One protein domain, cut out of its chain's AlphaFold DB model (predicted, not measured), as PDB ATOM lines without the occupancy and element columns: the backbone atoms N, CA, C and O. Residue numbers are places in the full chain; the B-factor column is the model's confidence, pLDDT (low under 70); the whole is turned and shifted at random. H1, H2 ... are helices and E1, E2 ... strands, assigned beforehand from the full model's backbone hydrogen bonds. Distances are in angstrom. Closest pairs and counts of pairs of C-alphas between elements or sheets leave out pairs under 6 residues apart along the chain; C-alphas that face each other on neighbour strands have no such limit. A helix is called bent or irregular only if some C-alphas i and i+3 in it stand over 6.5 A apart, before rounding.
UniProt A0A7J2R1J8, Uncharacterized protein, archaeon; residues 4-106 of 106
ATOM      1  N   GLU A   4     -43.527  57.769  11.086       50.12
ATOM      2  CA  GLU A   4     -43.950  58.426  12.321       50.12
ATOM      3  C   GLU A   4     -45.163  57.732  12.968       50.12
ATOM      4  O   GLU A   4     -45.323  57.802  14.183       50.12
ATOM      5  N   ASP A   5     -45.958  56.994  12.183       52.47
ATOM      6  CA  ASP A   5     -47.136  56.255  12.651       52.47
ATOM      7  C   ASP A   5     -46.763  54.920  13.334       52.47
ATOM      8  O   ASP A   5     -47.636  54.175  13.779       52.47
ATOM      9  N   THR A   6     -45.468  54.587  13.412       54.53
ATOM     10  CA  THR A   6     -44.976  53.294  13.913       54.53
ATOM     11  C   THR A   6     -43.888  53.425  14.992       54.53
ATOM     12  O   THR A   6     -42.775  52.939  14.821       54.53
ATOM     13  N   PRO A   7     -44.169  54.044  16.153       52.06
ATOM     14  CA  PRO A   7     -43.174  54.238  17.219       52.06
ATOM     15  C   PRO A   7     -42.640  52.917  17.803       52.06
ATOM     16  O   PRO A   7     -41.506  52.841  18.272       52.06
ATOM     17  N   ASN A   8     -43.437  51.854  17.711       54.91
ATOM     18  CA  ASN A   8     -43.118  50.520  18.206       54.91
ATOM     19  C   ASN A   8     -42.050  49.790  17.372       54.91
ATOM     20  O   ASN A   8     -41.539  48.765  17.807       54.91
ATOM     21  N   LEU A   9     -41.665  50.314  16.203       56.84
ATOM     22  CA  LEU A   9     -40.738  49.640  15.287       56.84
ATOM     23  C   LEU A   9     -39.315  49.453  15.852       56.84
ATOM     24  O   LEU A   9     -38.634  48.509  15.464       56.84
ATOM     25  N   PHE A  10     -38.885  50.296  16.801       55.53
ATOM     26  CA  PHE A  10     -37.531  50.252  17.390       55.53
ATOM     27  C   PHE A  10     -37.496  49.991  18.897       55.53
ATOM     28  O   PHE A  10     -36.422  50.000  19.493       55.53
ATOM     29  N   GLY A  11     -38.656  49.800  19.530       47.25
ATOM     30  CA  GLY A  11     -38.751  49.545  20.974       47.25
ATOM     31  C   GLY A  11     -38.498  48.087  21.361       47.25
ATOM     32  O   GLY A  11     -38.260  47.791  22.528       47.25
ATOM     33  N   TYR A  12     -38.529  47.179  20.388       51.97
ATOM     34  CA  TYR A  12     -38.313  45.751  20.577       51.97
ATOM     35  C   TYR A  12     -36.963  45.391  19.954       51.97
ATOM     36  O   TYR A  12     -36.765  45.602  18.758       51.97
ATOM     37  N   GLY A  13     -36.021  44.913  20.769       46.56
ATOM     38  CA  GLY A  13     -34.661  44.595  20.326       46.56
ATOM     39  C   GLY A  13     -34.614  43.622  19.141       46.56
ATOM     40  O   GLY A  13     -35.529  42.826  18.933       46.56
ATOM     41  N   ALA A  14     -33.528  43.684  18.369       51.03
ATOM     42  CA  ALA A  14     -33.248  42.721  17.310       51.03
ATOM     43  C   ALA A  14     -32.534  41.494  17.898       51.03
ATOM     44  O   ALA A  14     -31.540  41.637  18.612       51.03
ATOM     45  N   GLY A  15     -33.035  40.298  17.595       51.06
ATOM     46  CA  GLY A  15     -32.427  39.025  17.981       51.06
ATOM     47  C   GLY A  15     -32.569  37.999  16.861       51.06
ATOM     48  O   GLY A  15     -33.485  38.084  16.043       51.06
ATOM     49  N   SER A  16     -31.651  37.045  16.795       58.03
ATOM     50  CA  SER A  16     -31.719  35.920  15.865       58.03
ATOM     51  C   SER A  16     -31.599  34.611  16.633       58.03
ATOM     52  O   SER A  16     -30.931  34.538  17.665       58.03
ATOM     53  N   GLY A  17     -32.278  33.581  16.142       62.03
ATOM     54  CA  GLY A  17     -32.298  32.270  16.775       62.03
ATOM     55  C   GLY A  17     -32.575  31.156  15.774       62.03
ATOM     56  O   GLY A  17     -32.903  31.403  14.614       62.03
ATOM     57  N   THR A  18     -32.423  29.926  16.254       55.44
ATOM     58  CA  THR A  18     -32.735  28.683  15.544       55.44
ATOM     59  C   THR A  18     -33.590  27.835  16.485       55.44
ATOM     60  O   THR A  18     -33.177  27.550  17.603       55.44
ATOM     61  N   TYR A  19     -34.825  27.525  16.094       55.72
ATOM     62  CA  TYR A  19     -35.737  26.645  16.836       55.72
ATOM     63  C   TYR A  19     -36.609  25.869  15.844       55.72
ATOM     64  O   TYR A  19     -36.732  26.300  14.699       55.72
ATOM     65  N   GLY A  20     -37.172  24.750  16.319       59.81
ATOM     66  CA  GLY A  20     -37.845  23.721  15.527       59.81
ATOM     67  C   GLY A  20     -38.991  24.236  14.666       59.81
ATOM     68  O   GLY A  20     -38.847  24.253  13.455       59.81
ATOM     69  N   ASP A  21     -40.064  24.752  15.263       68.88
ATOM     70  CA  ASP A  21     -41.223  25.225  14.500       68.88
ATOM     71  C   ASP A  21     -41.468  26.722  14.743       68.88
ATOM     72  O   ASP A  21     -41.540  27.169  15.893       68.88
ATOM     73  N   PHE A  22     -41.620  27.518  13.679       79.69
ATOM     74  CA  PHE A  22     -42.048  28.916  13.794       79.69
ATOM     75  C   PHE A  22     -42.921  29.374  12.619       79.69
ATOM     76  O   PHE A  22     -42.783  28.916  11.487       79.69
ATOM     77  N   GLU A  23     -43.802  30.341  12.874       84.94
ATOM     78  CA  GLU A  23     -44.577  31.023  11.836       84.94
ATOM     79  C   GLU A  23     -44.025  32.434  11.613       84.94
ATOM     80  O   GLU A  23     -43.906  33.239  12.540       84.94
ATOM     81  N   CYS A  24     -43.698  32.766  10.364       84.38
ATOM     82  CA  CYS A  24     -43.312  34.123  10.005       84.38
ATOM     83  C   CYS A  24     -44.529  35.051  10.057       84.38
ATOM     84  O   CYS A  24     -45.404  34.984   9.196       84.38
ATOM     85  N   GLN A  25     -44.532  36.014  10.977       87.69
ATOM     86  CA  GLN A  25     -45.660  36.933  11.176       87.69
ATOM     87  C   GLN A  25     -45.857  37.946  10.031       87.69
ATOM     88  O   GLN A  25     -46.829  38.699  10.035       87.69
ATOM     89  N   MET A  26     -44.951  37.981   9.044       85.56
ATOM     90  CA  MET A  26     -45.054  38.857   7.870       85.56
ATOM     91  C   MET A  26     -45.661  38.165   6.643       85.56
ATOM     92  O   MET A  26     -46.400  38.799   5.893       85.56
ATOM     93  N   CYS A  27     -45.320  36.898   6.399       85.75
ATOM     94  CA  CYS A  27     -45.788  36.156   5.222       85.75
ATOM     95  C   CYS A  27     -46.656  34.939   5.560       85.75
ATOM     96  O   CYS A  27     -47.071  34.239   4.640       85.75
ATOM     97  N   SER A  28     -46.912  34.688   6.849       87.38
ATOM     98  CA  SER A  28     -47.666  33.541   7.380       87.38
ATOM     99  C   SER A  28     -47.129  32.180   6.930       87.38
ATOM    100  O   SER A  28     -47.840  31.179   6.936       87.38
ATOM    101  N   THR A  29     -45.865  32.132   6.500       82.19
ATOM    102  CA  THR A  29     -45.196  30.874   6.167       82.19
ATOM    103  C   THR A  29     -44.812  30.177   7.461       82.19
ATOM    104  O   THR A  29     -44.155  30.781   8.312       82.19
ATOM    105  N   ILE A  30     -45.231  28.921   7.578       81.56
ATOM    106  CA  ILE A  30     -44.871  28.022   8.669       81.56
ATOM    107  C   ILE A  30     -43.595  27.290   8.261       81.56
ATOM    108  O   ILE A  30     -43.488  26.796   7.139       81.56
ATOM    109  N   TYR A  31     -42.642  27.266   9.173       74.94
ATOM    110  CA  TYR A  31     -41.333  26.654   9.044       74.94
ATOM    111  C   TYR A  31     -41.250  25.574  10.123       74.94
ATOM    112  O   TYR A  31     -41.431  25.910  11.293       74.94
ATOM    113  N   ASN A  32     -41.048  24.312   9.732       72.25
ATOM    114  CA  ASN A  32     -41.026  23.166  10.650       72.25
ATOM    115  C   ASN A  32     -39.607  22.634  10.865       72.25
ATOM    116  O   ASN A  32     -38.741  22.788  10.006       72.25
ATOM    117  N   GLU A  33     -39.377  21.943  11.974       66.81
ATOM    118  CA  GLU A  33     -38.041  21.487  12.346       66.81
ATOM    119  C   GLU A  33     -37.457  20.541  11.292       66.81
ATOM    120  O   GLU A  33     -38.024  19.493  10.988       66.81
ATOM    121  N   GLY A  34     -36.285  20.892  10.759       58.09
ATOM    122  CA  GLY A  34     -35.559  20.070   9.793       58.09
ATOM    123  C   GLY A  34     -36.030  20.191   8.343       58.09
ATOM    124  O   GLY A  34     -35.481  19.479   7.503       58.09
ATOM    125  N   GLU A  35     -36.991  21.072   8.041       59.97
ATOM    126  CA  GLU A  35     -37.393  21.419   6.672       59.97
ATOM    127  C   GLU A  35     -36.711  22.714   6.193       59.97
ATOM    128  O   GLU A  35     -36.703  23.729   6.878       59.97
ATOM    129  N   ASP A  36     -36.165  22.727   4.981       63.88
ATOM    130  CA  ASP A  36     -35.615  23.938   4.372       63.88
ATOM    131  C   ASP A  36     -36.721  24.917   3.924       63.88
ATOM    132  O   ASP A  36     -37.922  24.644   3.986       63.88
ATOM    133  N   GLU A  37     -36.332  26.078   3.383       59.53
ATOM    134  CA  GLU A  37     -37.272  27.088   2.864       59.53
ATOM    135  C   GLU A  37     -38.179  26.587   1.712       59.53
ATOM    136  O   GLU A  37     -39.061  27.322   1.260       59.53
ATOM    137  N   LYS A  38     -37.963  25.366   1.207       66.00
ATOM    138  CA  LYS A  38     -38.732  24.720   0.138       66.00
ATOM    139  C   LYS A  38     -39.563  23.530   0.637       66.00
ATOM    140  O   LYS A  38     -40.218  22.890  -0.189       66.00
ATOM    141  N   GLY A  39     -39.578  23.252   1.943       63.44
ATOM    142  CA  GLY A  39     -40.267  22.096   2.527       63.44
ATOM    143  C   GLY A  39     -39.536  20.773   2.283       63.44
ATOM    144  O   GLY A  39     -40.150  19.708   2.289       63.44
ATOM    145  N   THR A  40     -38.235  20.830   1.996       61.78
ATOM    146  CA  THR A  40     -37.374  19.660   1.826       61.78
ATOM    147  C   THR A  40     -36.684  19.357   3.146       61.78
ATOM    148  O   THR A  40     -36.073  20.237   3.732       61.78
ATOM    149  N   TYR A  41     -36.754  18.110   3.609       61.56
ATOM    150  CA  TYR A  41     -36.135  17.720   4.874       61.56
ATOM    151  C   TYR A  41     -34.613  17.593   4.700       61.56
ATOM    152  O   TYR A  41     -34.133  16.583   4.178       61.56
ATOM    153  N   ASP A  42     -33.856  18.621   5.073       63.12
ATOM    154  CA  ASP A  42     -32.389  18.641   4.996       63.12
ATOM    155  C   ASP A  42     -31.716  18.581   6.378       63.12
ATOM    156  O   ASP A  42     -30.517  18.310   6.465       63.12
ATOM    157  N   GLY A  43     -32.495  18.725   7.455       55.97
ATOM    158  CA  GLY A  43     -31.994  18.730   8.827       55.97
ATOM    159  C   GLY A  43     -31.313  20.039   9.236       55.97
ATOM    160  O   GLY A  43     -30.795  20.110  10.353       55.97
ATOM    161  N   ASP A  44     -31.324  21.067   8.384       54.97
ATOM    162  CA  ASP A  44     -30.804  22.383   8.726       54.97
ATOM    163  C   ASP A  44     -31.818  23.149   9.586       54.97
ATOM    164  O   ASP A  44     -33.031  23.142   9.373       54.97
ATOM    165  N   SER A  45     -31.315  23.824  10.621       56.28
ATOM    166  CA  SER A  45     -32.158  24.657  11.475       56.28
ATOM    167  C   SER A  45     -32.564  25.937  10.750       56.28
ATOM    168  O   SER A  45     -31.722  26.669  10.223       56.28
ATOM    169  N   ILE A  46     -33.852  26.264  10.796       62.88
ATOM    170  CA  ILE A  46     -34.384  27.444  10.121       62.88
ATOM    171  C   ILE A  46     -34.111  28.686  10.973       62.88
ATOM    172  O   ILE A  46     -34.464  28.767  12.151       62.88
ATOM    173  N   GLY A  47     -33.454  29.675  10.369       65.56
ATOM    174  CA  GLY A  47     -33.153  30.944  11.023       65.56
ATOM    175  C   GLY A  47     -34.362  31.881  11.039       65.56
ATOM    176  O   GLY A  47     -34.883  32.249   9.982       65.56
ATOM    177  N   TRP A  48     -34.747  32.348  12.224       73.81
ATOM    178  CA  TRP A  48     -35.711  33.437  12.395       73.81
ATOM    179  C   TRP A  48     -35.024  34.695  12.940       73.81
ATOM    180  O   TRP A  48     -33.938  34.651  13.524       73.81
ATOM    181  N   THR A  49     -35.637  35.853  12.707       76.75
ATOM    182  CA  THR A  49     -35.167  37.158  13.189       76.75
ATOM    183  C   THR A  49     -36.320  37.918  13.822       76.75
ATOM    184  O   THR A  49     -37.425  37.926  13.283       76.75
ATOM    185  N   THR A  50     -36.080  38.575  14.954       78.06
ATOM    186  CA  THR A  50     -37.037  39.511  15.547       78.06
ATOM    187  C   THR A  50     -36.828  40.926  15.026       78.06
ATOM    188  O   THR A  50     -35.719  41.457  15.053       78.06
ATOM    189  N   PHE A  51     -37.913  41.563  14.592       78.19
ATOM    190  CA  PHE A  51     -37.927  42.965  14.188       78.19
ATOM    191  C   PHE A  51     -39.264  43.601  14.559       78.19
ATOM    192  O   PHE A  51     -40.317  43.036  14.269       78.19
ATOM    193  N   ALA A  52     -39.232  44.763  15.221       74.75
ATOM    194  CA  ALA A  52     -40.432  45.461  15.699       74.75
ATOM    195  C   ALA A  52     -41.366  44.595  16.574       74.75
ATOM    196  O   ALA A  52     -42.582  44.767  16.555       74.75
ATOM    197  N   GLY A  53     -40.803  43.637  17.317       75.88
ATOM    198  CA  GLY A  53     -41.566  42.712  18.160       75.88
ATOM    199  C   GLY A  53     -42.208  41.555  17.392       75.88
ATOM    200  O   GLY A  53     -42.892  40.741  18.003       75.88
ATOM    201  N   MET A  54     -41.971  41.461  16.080       82.38
ATOM    202  CA  MET A  54     -42.427  40.354  15.249       82.38
ATOM    203  C   MET A  54     -41.307  39.342  15.009       82.38
ATOM    204  O   MET A  54     -40.167  39.740  14.778       82.38
ATOM    205  N   GLN A  55     -41.635  38.054  15.002       82.25
ATOM    206  CA  GLN A  55     -40.791  36.984  14.476       82.25
ATOM    207  C   GLN A  55     -40.969  36.884  12.961       82.25
ATOM    208  O   GLN A  55     -42.072  36.697  12.443       82.25
ATOM    209  N   ILE A  56     -39.867  37.039  12.239       85.12
ATOM    210  CA  ILE A  56     -39.850  37.180  10.787       85.12
ATOM    211  C   ILE A  56     -38.816  36.214  10.209       85.12
ATOM    212  O   ILE A  56     -37.718  36.062  10.745       85.12
ATOM    213  N   CYS A  57     -39.147  35.565   9.093       82.75
ATOM    214  CA  CYS A  57     -38.188  34.735   8.373       82.75
ATOM    215  C   CYS A  57     -37.102  35.583   7.699       82.75
ATOM    216  O   CYS A  57     -37.303  36.759   7.373       82.75
ATOM    217  N   LYS A  58     -35.956  34.960   7.419       78.25
ATOM    218  CA  LYS A  58     -34.788  35.619   6.820       78.25
ATOM    219  C   LYS A  58     -35.085  36.314   5.483       78.25
ATOM    220  O   LYS A  58     -34.607  37.422   5.247       78.25
ATOM    221  N   HIS A  59     -35.914  35.712   4.626       80.25
ATOM    222  CA  HIS A  59     -36.331  36.315   3.348       80.25
ATOM    223  C   HIS A  59     -37.114  37.616   3.537       80.25
ATOM    224  O   HIS A  59     -36.840  38.629   2.887       80.25
ATOM    225  N   CYS A  60     -38.089  37.601   4.443       83.50
ATOM    226  CA  CYS A  60     -38.884  38.780   4.762       83.50
ATOM    227  C   CYS A  60     -38.026  39.853   5.443       83.50
ATOM    228  O   CYS A  60     -38.111  41.024   5.070       83.50
ATOM    229  N   PHE A  61     -37.120  39.455   6.341       84.69
ATOM    230  CA  PHE A  61     -36.168  40.373   6.961       84.69
ATOM    231  C   PHE A  61     -35.261  41.059   5.930       84.69
ATOM    232  O   PHE A  61     -35.117  42.274   5.971       84.69
ATOM    233  N   GLY A  62     -34.738  40.339   4.932       84.19
ATOM    234  CA  GLY A  62     -33.910  40.944   3.879       84.19
ATOM    235  C   GLY A  62     -34.640  42.000   3.033       84.19
ATOM    236  O   GLY A  62     -34.015  42.922   2.508       84.19
ATOM    237  N   LYS A  63     -35.970  41.906   2.898       86.12
ATOM    238  CA  LYS A  63     -36.786  42.958   2.262       86.12
ATOM    239  C   LYS A  63     -36.960  44.165   3.178       86.12
ATOM    240  O   LYS A  63     -36.832  45.296   2.715       86.12
ATOM    241  N   ILE A  64     -37.227  43.918   4.460       83.75
ATOM    242  CA  ILE A  64     -37.344  44.959   5.485       83.75
ATOM    243  C   ILE A  64     -36.036  45.741   5.588       83.75
ATOM    244  O   ILE A  64     -36.058  46.962   5.506       83.75
ATOM    245  N   GLU A  65     -34.903  45.053   5.713       84.56
ATOM    246  CA  GLU A  65     -33.581  45.665   5.844       84.56
ATOM    247  C   GLU A  65     -33.295  46.620   4.681       84.56
ATOM    248  O   GLU A  65     -32.900  47.762   4.901       84.56
ATOM    249  N   LYS A  66     -33.583  46.204   3.441       87.19
ATOM    250  CA  LYS A  66     -33.423  47.062   2.258       87.19
ATOM    251  C   LYS A  66     -34.289  48.319   2.319       87.19
ATOM    252  O   LYS A  66     -33.796  49.401   2.014       87.19
ATOM    253  N   GLU A  67     -35.553  48.185   2.709       85.31
ATOM    254  CA  GLU A  67     -36.473  49.324   2.800       85.31
ATOM    255  C   GLU A  67     -36.078  50.281   3.933       85.31
ATOM    256  O   GLU A  67     -36.101  51.499   3.762       85.31
ATOM    257  N   VAL A  68     -35.659  49.736   5.078       85.06
ATOM    258  CA  VAL A  68     -35.145  50.511   6.212       85.06
ATOM    259  C   VAL A  68     -33.901  51.282   5.780       85.06
ATOM    260  O   VAL A  68     -33.875  52.502   5.919       85.06
ATOM    261  N   LEU A  69     -32.913  50.613   5.179       87.38
ATOM    262  CA  LEU A  69     -31.692  51.250   4.678       87.38
ATOM    263  C   LEU A  69     -31.993  52.361   3.665       87.38
ATOM    264  O   LEU A  69     -31.405  53.439   3.753       87.38
ATOM    265  N   HIS A  70     -32.945  52.138   2.755       89.25
ATOM    266  CA  HIS A  70     -33.367  53.143   1.777       89.25
ATOM    267  C   HIS A  70     -33.941  54.410   2.433       89.25
ATOM    268  O   HIS A  70     -33.757  55.507   1.912       89.25
ATOM    269  N   ARG A  71     -34.588  54.275   3.596       84.50
ATOM    270  CA  ARG A  71     -35.221  55.380   4.332       84.50
ATOM    271  C   ARG A  71     -34.358  55.973   5.443       84.50
ATOM    272  O   ARG A  71     -34.831  56.834   6.185       84.50
ATOM    273  N   MET A  72     -33.099  55.556   5.589       86.00
ATOM    274  CA  MET A  72     -32.235  56.026   6.685       86.00
ATOM    275  C   MET A  72     -32.048  57.539   6.718       86.00
ATOM    276  O   MET A  72     -32.000  58.116   7.805       86.00
ATOM    277  N   SER A  73     -32.014  58.193   5.557       87.38
ATOM    278  CA  SER A  73     -31.936  59.655   5.474       87.38
ATOM    279  C   SER A  73     -33.109  60.361   6.156       87.38
ATOM    280  O   SER A  73     -32.922  61.457   6.676       87.38
ATOM    281  N   ASP A  74     -34.284  59.733   6.196       85.06
ATOM    282  CA  ASP A  74     -35.499  60.301   6.786       85.06
ATOM    283  C   ASP A  74     -35.676  59.852   8.242       85.06
ATOM    284  O   ASP A  74     -36.091  60.625   9.109       85.06
ATOM    285  N   ILE A  75     -35.310  58.599   8.522       82.88
ATOM    286  CA  ILE A  75     -35.438  57.985   9.844       82.88
ATOM    287  C   ILE A  75     -34.467  58.621  10.844       82.88
ATOM    288  O   ILE A  75     -34.868  58.920  11.969       82.88
ATOM    289  N   LEU A  76     -33.208  58.871  10.461       86.81
ATOM    290  CA  LEU A  76     -32.200  59.398  11.389       86.81
ATOM    291  C   LEU A  76     -32.552  60.801  11.927       86.81
ATOM    292  O   LEU A  76     -32.514  60.986  13.147       86.81
ATOM    293  N   PRO A  77     -32.944  61.793  11.097       89.12
ATOM    294  CA  PRO A  77     -33.376  63.094  11.603       89.12
ATOM    295  C   PRO A  77     -34.624  63.015  12.479       89.12
ATOM    296  O   PRO A  77     -34.718  63.744  13.468       89.12
ATOM    297  N   TRP A  78     -35.581  62.146  12.140       86.19
ATOM    298  CA  TRP A  78     -36.767  61.921  12.965       86.19
ATOM    299  C   TRP A  78     -36.395  61.361  14.342       86.19
ATOM    300  O   TRP A  78     -36.777  61.938  15.360       86.19
ATOM    301  N   TYR A  79     -35.569  60.314  14.385       83.44
ATOM    302  CA  TYR A  79     -35.139  59.705  15.643       83.44
ATOM    303  C   TYR A  79     -34.318  60.677  16.500       83.44
ATOM    304  O   TYR A  79     -34.503  60.755  17.714       83.44
ATOM    305  N   LYS A  80     -33.483  61.515  15.871       88.12
ATOM    306  CA  LYS A  80     -32.760  62.598  16.556       88.12
ATOM    307  C   LYS A  80     -33.704  63.568  17.278       88.12
ATOM    308  O   LYS A  80     -33.395  63.968  18.397       88.12
ATOM    309  N   ARG A  81     -34.843  63.939  16.676       88.62
ATOM    310  CA  ARG A  81     -35.838  64.817  17.327       88.62
ATOM    311  C   ARG A  81     -36.450  64.164  18.564       88.62
ATOM    312  O   ARG A  81     -36.601  64.829  19.582       88.62
ATOM    313  N   ILE A  82     -36.743  62.865  18.497       86.06
ATOM    314  CA  ILE A  82     -37.265  62.104  19.643       86.06
ATOM    315  C   ILE A  82     -36.249  62.080  20.787       86.06
ATOM    316  O   ILE A  82     -36.611  62.329  21.934       86.06
ATOM    317  N   LEU A  83     -34.977  61.800  20.487       86.81
ATOM    318  CA  LEU A  83     -33.923  61.787  21.503       86.81
ATOM    319  C   LEU A  83     -33.714  63.165  22.138       86.81
ATOM    320  O   LEU A  83     -33.510  63.240  23.344       86.81
ATOM    321  N   ALA A  84     -33.798  64.241  21.351       90.12
ATOM    322  CA  ALA A  84     -33.705  65.603  21.868       90.12
ATOM    323  C   ALA A  84     -34.843  65.920  22.852       90.12
ATOM    324  O   ALA A  84     -34.563  66.353  23.963       90.12
ATOM    325  N   ALA A  85     -36.095  65.613  22.493       87.00
ATOM    326  CA  ALA A  85     -37.245  65.827  23.375       87.00
ATOM    327  C   ALA A  85     -37.155  64.991  24.667       87.00
ATOM    328  O   ALA A  85     -37.443  65.472  25.756       87.00
ATOM    329  N   ARG A  86     -36.702  63.733  24.575       88.69
ATOM    330  CA  ARG A  86     -36.485  62.895  25.768       88.69
ATOM    331  C   ARG A  86     -35.393  63.446  26.676       88.69
ATOM    332  O   ARG A  86     -35.517  63.340  27.887       88.69
ATOM    333  N   LYS A  87     -34.324  63.988  26.092       92.56
ATOM    334  CA  LYS A  87     -33.244  64.610  26.852       92.56
ATOM    335  C   LYS A  87     -33.757  65.831  27.623       92.56
ATOM    336  O   LYS A  87     -33.479  65.920  28.809       92.56
ATOM    337  N   GLU A  88     -34.530  66.700  26.976       92.50
ATOM    338  CA  GLU A  88     -35.138  67.881  27.608       92.50
ATOM    339  C   GLU A  88     -36.001  67.491  28.817       92.50
ATOM    340  O   GLU A  88     -35.778  67.990  29.913       92.50
ATOM    341  N   HIS A  89     -36.877  66.491  28.673       88.94
ATOM    342  CA  HIS A  89     -37.673  65.982  29.796       88.94
ATOM    343  C   HIS A  89     -36.838  65.412  30.953       88.94
ATOM    344  O   HIS A  89     -37.244  65.508  32.108       88.94
ATOM    345  N   LEU A  90     -35.697  64.780  30.663       91.81
ATOM    346  CA  LEU A  90     -34.799  64.277  31.705       91.81
ATOM    347  C   LEU A  90     -34.058  65.415  32.414       91.81
ATOM    348  O   LEU A  90     -33.860  65.330  33.619       91.81
ATOM    349  N   GLU A  91     -33.668  66.466  31.691       93.81
ATOM    350  CA  GLU A  91     -33.049  67.662  32.275       93.81
ATOM    351  C   GLU A  91     -34.047  68.418  33.171       93.81
ATOM    352  O   GLU A  91     -33.693  68.790  34.286       93.81
ATOM    353  N   GLU A  92     -35.308  68.562  32.747       92.12
ATOM    354  CA  GLU A  92     -36.389  69.116  33.583       92.12
ATOM    355  C   GLU A  92     -36.624  68.282  34.849       92.12
ATOM    356  O   GLU A  92     -36.749  68.827  35.944       92.12
ATOM    357  N   ALA A  93     -36.669  66.953  34.712       91.50
ATOM    358  CA  ALA A  93     -36.837  66.057  35.850       91.50
ATOM    359  C   ALA A  93     -35.646  66.118  36.819       91.50
ATOM    360  O   ALA A  93     -35.858  66.027  38.024       91.50
ATOM    361  N   GLN A  94     -34.419  66.285  36.314       92.38
ATOM    362  CA  GLN A  94     -33.226  66.419  37.149       92.38
ATOM    363  C   GLN A  94     -33.265  67.703  37.985       92.38
ATOM    364  O   GLN A  94     -33.006  67.634  39.177       92.38
ATOM    365  N   LEU A  95     -33.658  68.839  37.394       93.06
ATOM    366  CA  LEU A  95     -33.788  70.102  38.132       93.06
ATOM    367  C   LEU A  95     -34.771  69.987  39.305       93.06
ATOM    368  O   LEU A  95     -34.489  70.474  40.390       93.06
ATOM    369  N   LEU A  96     -35.896  69.292  39.109       92.06
ATOM    370  CA  LEU A  96     -36.865  69.052  40.183       92.06
ATOM    371  C   LEU A  96     -36.304  68.179  41.311       92.06
ATOM    372  O   LEU A  96     -36.707  68.340  42.457       92.06
ATOM    373  N   VAL A  97     -35.429  67.222  40.989       92.44
ATOM    374  CA  VAL A  97     -34.760  66.393  42.001       92.44
ATOM    375  C   VAL A  97     -33.758  67.233  42.786       92.44
ATOM    376  O   VAL A  97     -33.776  67.178  44.010       92.44
ATOM    377  N   ASP A  98     -32.954  68.042  42.094       92.50
ATOM    378  CA  ASP A  98     -31.953  68.912  42.719       92.50
ATOM    379  C   ASP A  98     -32.619  69.930  43.674       92.50
ATOM    380  O   ASP A  98     -32.165  70.092  44.803       92.50
ATOM    381  N   ASP A  99     -33.746  70.538  43.274       91.31
ATOM    382  CA  ASP A  99     -34.520  71.459  44.125       91.31
ATOM    383  C   ASP A  99     -35.041  70.775  45.411       91.31
ATOM    384  O   ASP A  99     -35.056  71.380  46.483       91.31
ATOM    385  N   ILE A 100     -35.476  69.510  45.321       91.25
ATOM    386  CA  ILE A 100     -35.956  68.739  46.482       91.25
ATOM    387  C   ILE A 100     -34.801  68.402  47.428       91.25
ATOM    388  O   ILE A 100     -34.973  68.489  48.645       91.25
ATOM    389  N   ASP A 101     -33.649  68.002  46.891       89.69
ATOM    390  CA  ASP A 101     -32.470  67.685  47.700       89.69
ATOM    391  C   ASP A 101     -31.976  68.938  48.451       89.69
ATOM    392  O   ASP A 101     -31.723  68.869  49.657       89.69
ATOM    393  N   ASP A 102     -31.963  70.103  47.790       91.62
ATOM    394  CA  ASP A 102     -31.633  71.393  48.411       91.62
ATOM    395  C   ASP A 102     -32.615  71.777  49.544       91.62
ATOM    396  O   ASP A 102     -32.197  72.348  50.553       91.62
ATOM    397  N   GLU A 103     -33.911  71.456  49.423       86.50
ATOM    398  CA  GLU A 103     -34.905  71.672  50.492       86.50
ATOM    399  C   GLU A 103     -34.746  70.706  51.680       86.50
ATOM    400  O   GLU A 103     -35.080  71.069  52.810       86.50
ATOM    401  N   ILE A 104     -34.276  69.477  51.448       85.31
ATOM    402  CA  ILE A 104     -34.045  68.479  52.505       85.31
ATOM    403  C   ILE A 104     -32.797  68.821  53.329       85.31
ATOM    404  O   ILE A 104     -32.784  68.586  54.541       85.31
ATOM    405  N   ASP A 105     -31.764  69.364  52.681       81.94
ATOM    406  CA  ASP A 105     -30.477  69.695  53.303       81.94
ATOM    407  C   ASP A 105     -30.445  71.088  53.981       81.94
ATOM    408  O   ASP A 105     -29.452  71.422  54.644       81.94
ATOM    409  N   ALA A 106     -31.512  71.890  53.850       71.88
ATOM    410  CA  ALA A 106     -31.669  73.239  54.424       71.88
ATOM    411  C   ALA A 106     -32.280  73.263  55.843       71.88
ATOM    412  O   ALA A 106     -31.804  74.088  56.666       71.88
TER     413      ALA A 106
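AT A GLANCE: This is residues 4 to 106 of the 106 residues of an uncharacterized protein of archaeon (UniProt A0A7J2R1J8). A small sheet of three strands, E1, E2 and E3, has one helix, H2, packed over one face, and at the far end of H2 the chain turns a corner into one very long helix, H3; residues 80 to 106, of which 80 to 104 belong to H3, stick out as an arm. A 28-residue loop, residues 19 to 46, joins E1 to E2, and the short helix H1 lies near the end of E2 at Phe 51. The printed part has 103 residues with three named helices and three named strands in the order H1 E1 E2 E3 H2 H3; the sheet's order is E1 - E2 - E3, all antiparallel, and the class is mixed, helices and strands. The whole is extended, with a radius of gyration of the C-alphas of 21.7 A and spans of 75 by 32 by 18 A, and the arm of H3 makes much of the length.

IN THESE COORDINATES: In the sheet, E1 is residues 15 to 18, E2 is residues 47 to 51, 13.3 A long, and E3 is residues 54 to 57. C-alpha 47 is at (-33.153, 30.944, 11.023). H2, residues 58 to 70, measures 18.3 A, and H3, residues 72 to 104, measures 47.5 A and ends with C-alpha 104 at (-34.045, 68.479, 52.505). H1 is residues 7 to 10, with C-alpha 7 at (-43.174, 54.238, 17.219); it is irregular, but only just, with C-alphas 7 and 10 6.9 A apart.

HOW THE PARTS SIT: The strands form a meander, each the antiparallel neighbour of the one before, with E1 and E3 as edge strands. In the hairpin of E1 and E2, at 157 degrees, N 50 and O 15 are within hydrogen-bond range at 2.9 A. In the hairpin of E2 and E3, at 144 degrees, N 56 and O 49 are 2.8 A apart. H2 is on the sheet at a height over the sheet of 11.2 A, over E2 and E3, and runs along the strands, at 20 degrees to E2 on the local plane. The closest C-alphas of E2 and H2 are those of Trp 48 and Lys 58, 6.1 A apart. H2 and H3 meet only through their link. H3 is apart from H1 and from E1, E2 and E3. H1 is not on the sheet; its closest C-alpha to E2 is that of Leu 9, 7.3 A from that of Phe 51. Every O i to N i+4 pair is within hydrogen-bond range in H2 and 28 of 29 in H3, while H1 is too short for such a pair and has 0 of 1 O i to N i+3 pairs within range.

THE WHOLE: The C-alphas of Thr 40 and Ala 106, the two farthest apart, are 75.3 A apart. The printed part has no cut. The link from E1 to E2 is long, and in it residues 22 to 23 pair with residues 30 to 31, antiparallel. Mean pLDDT of the printed part is 76.5, with residues 4 to 21 and 33 to 47 under 70.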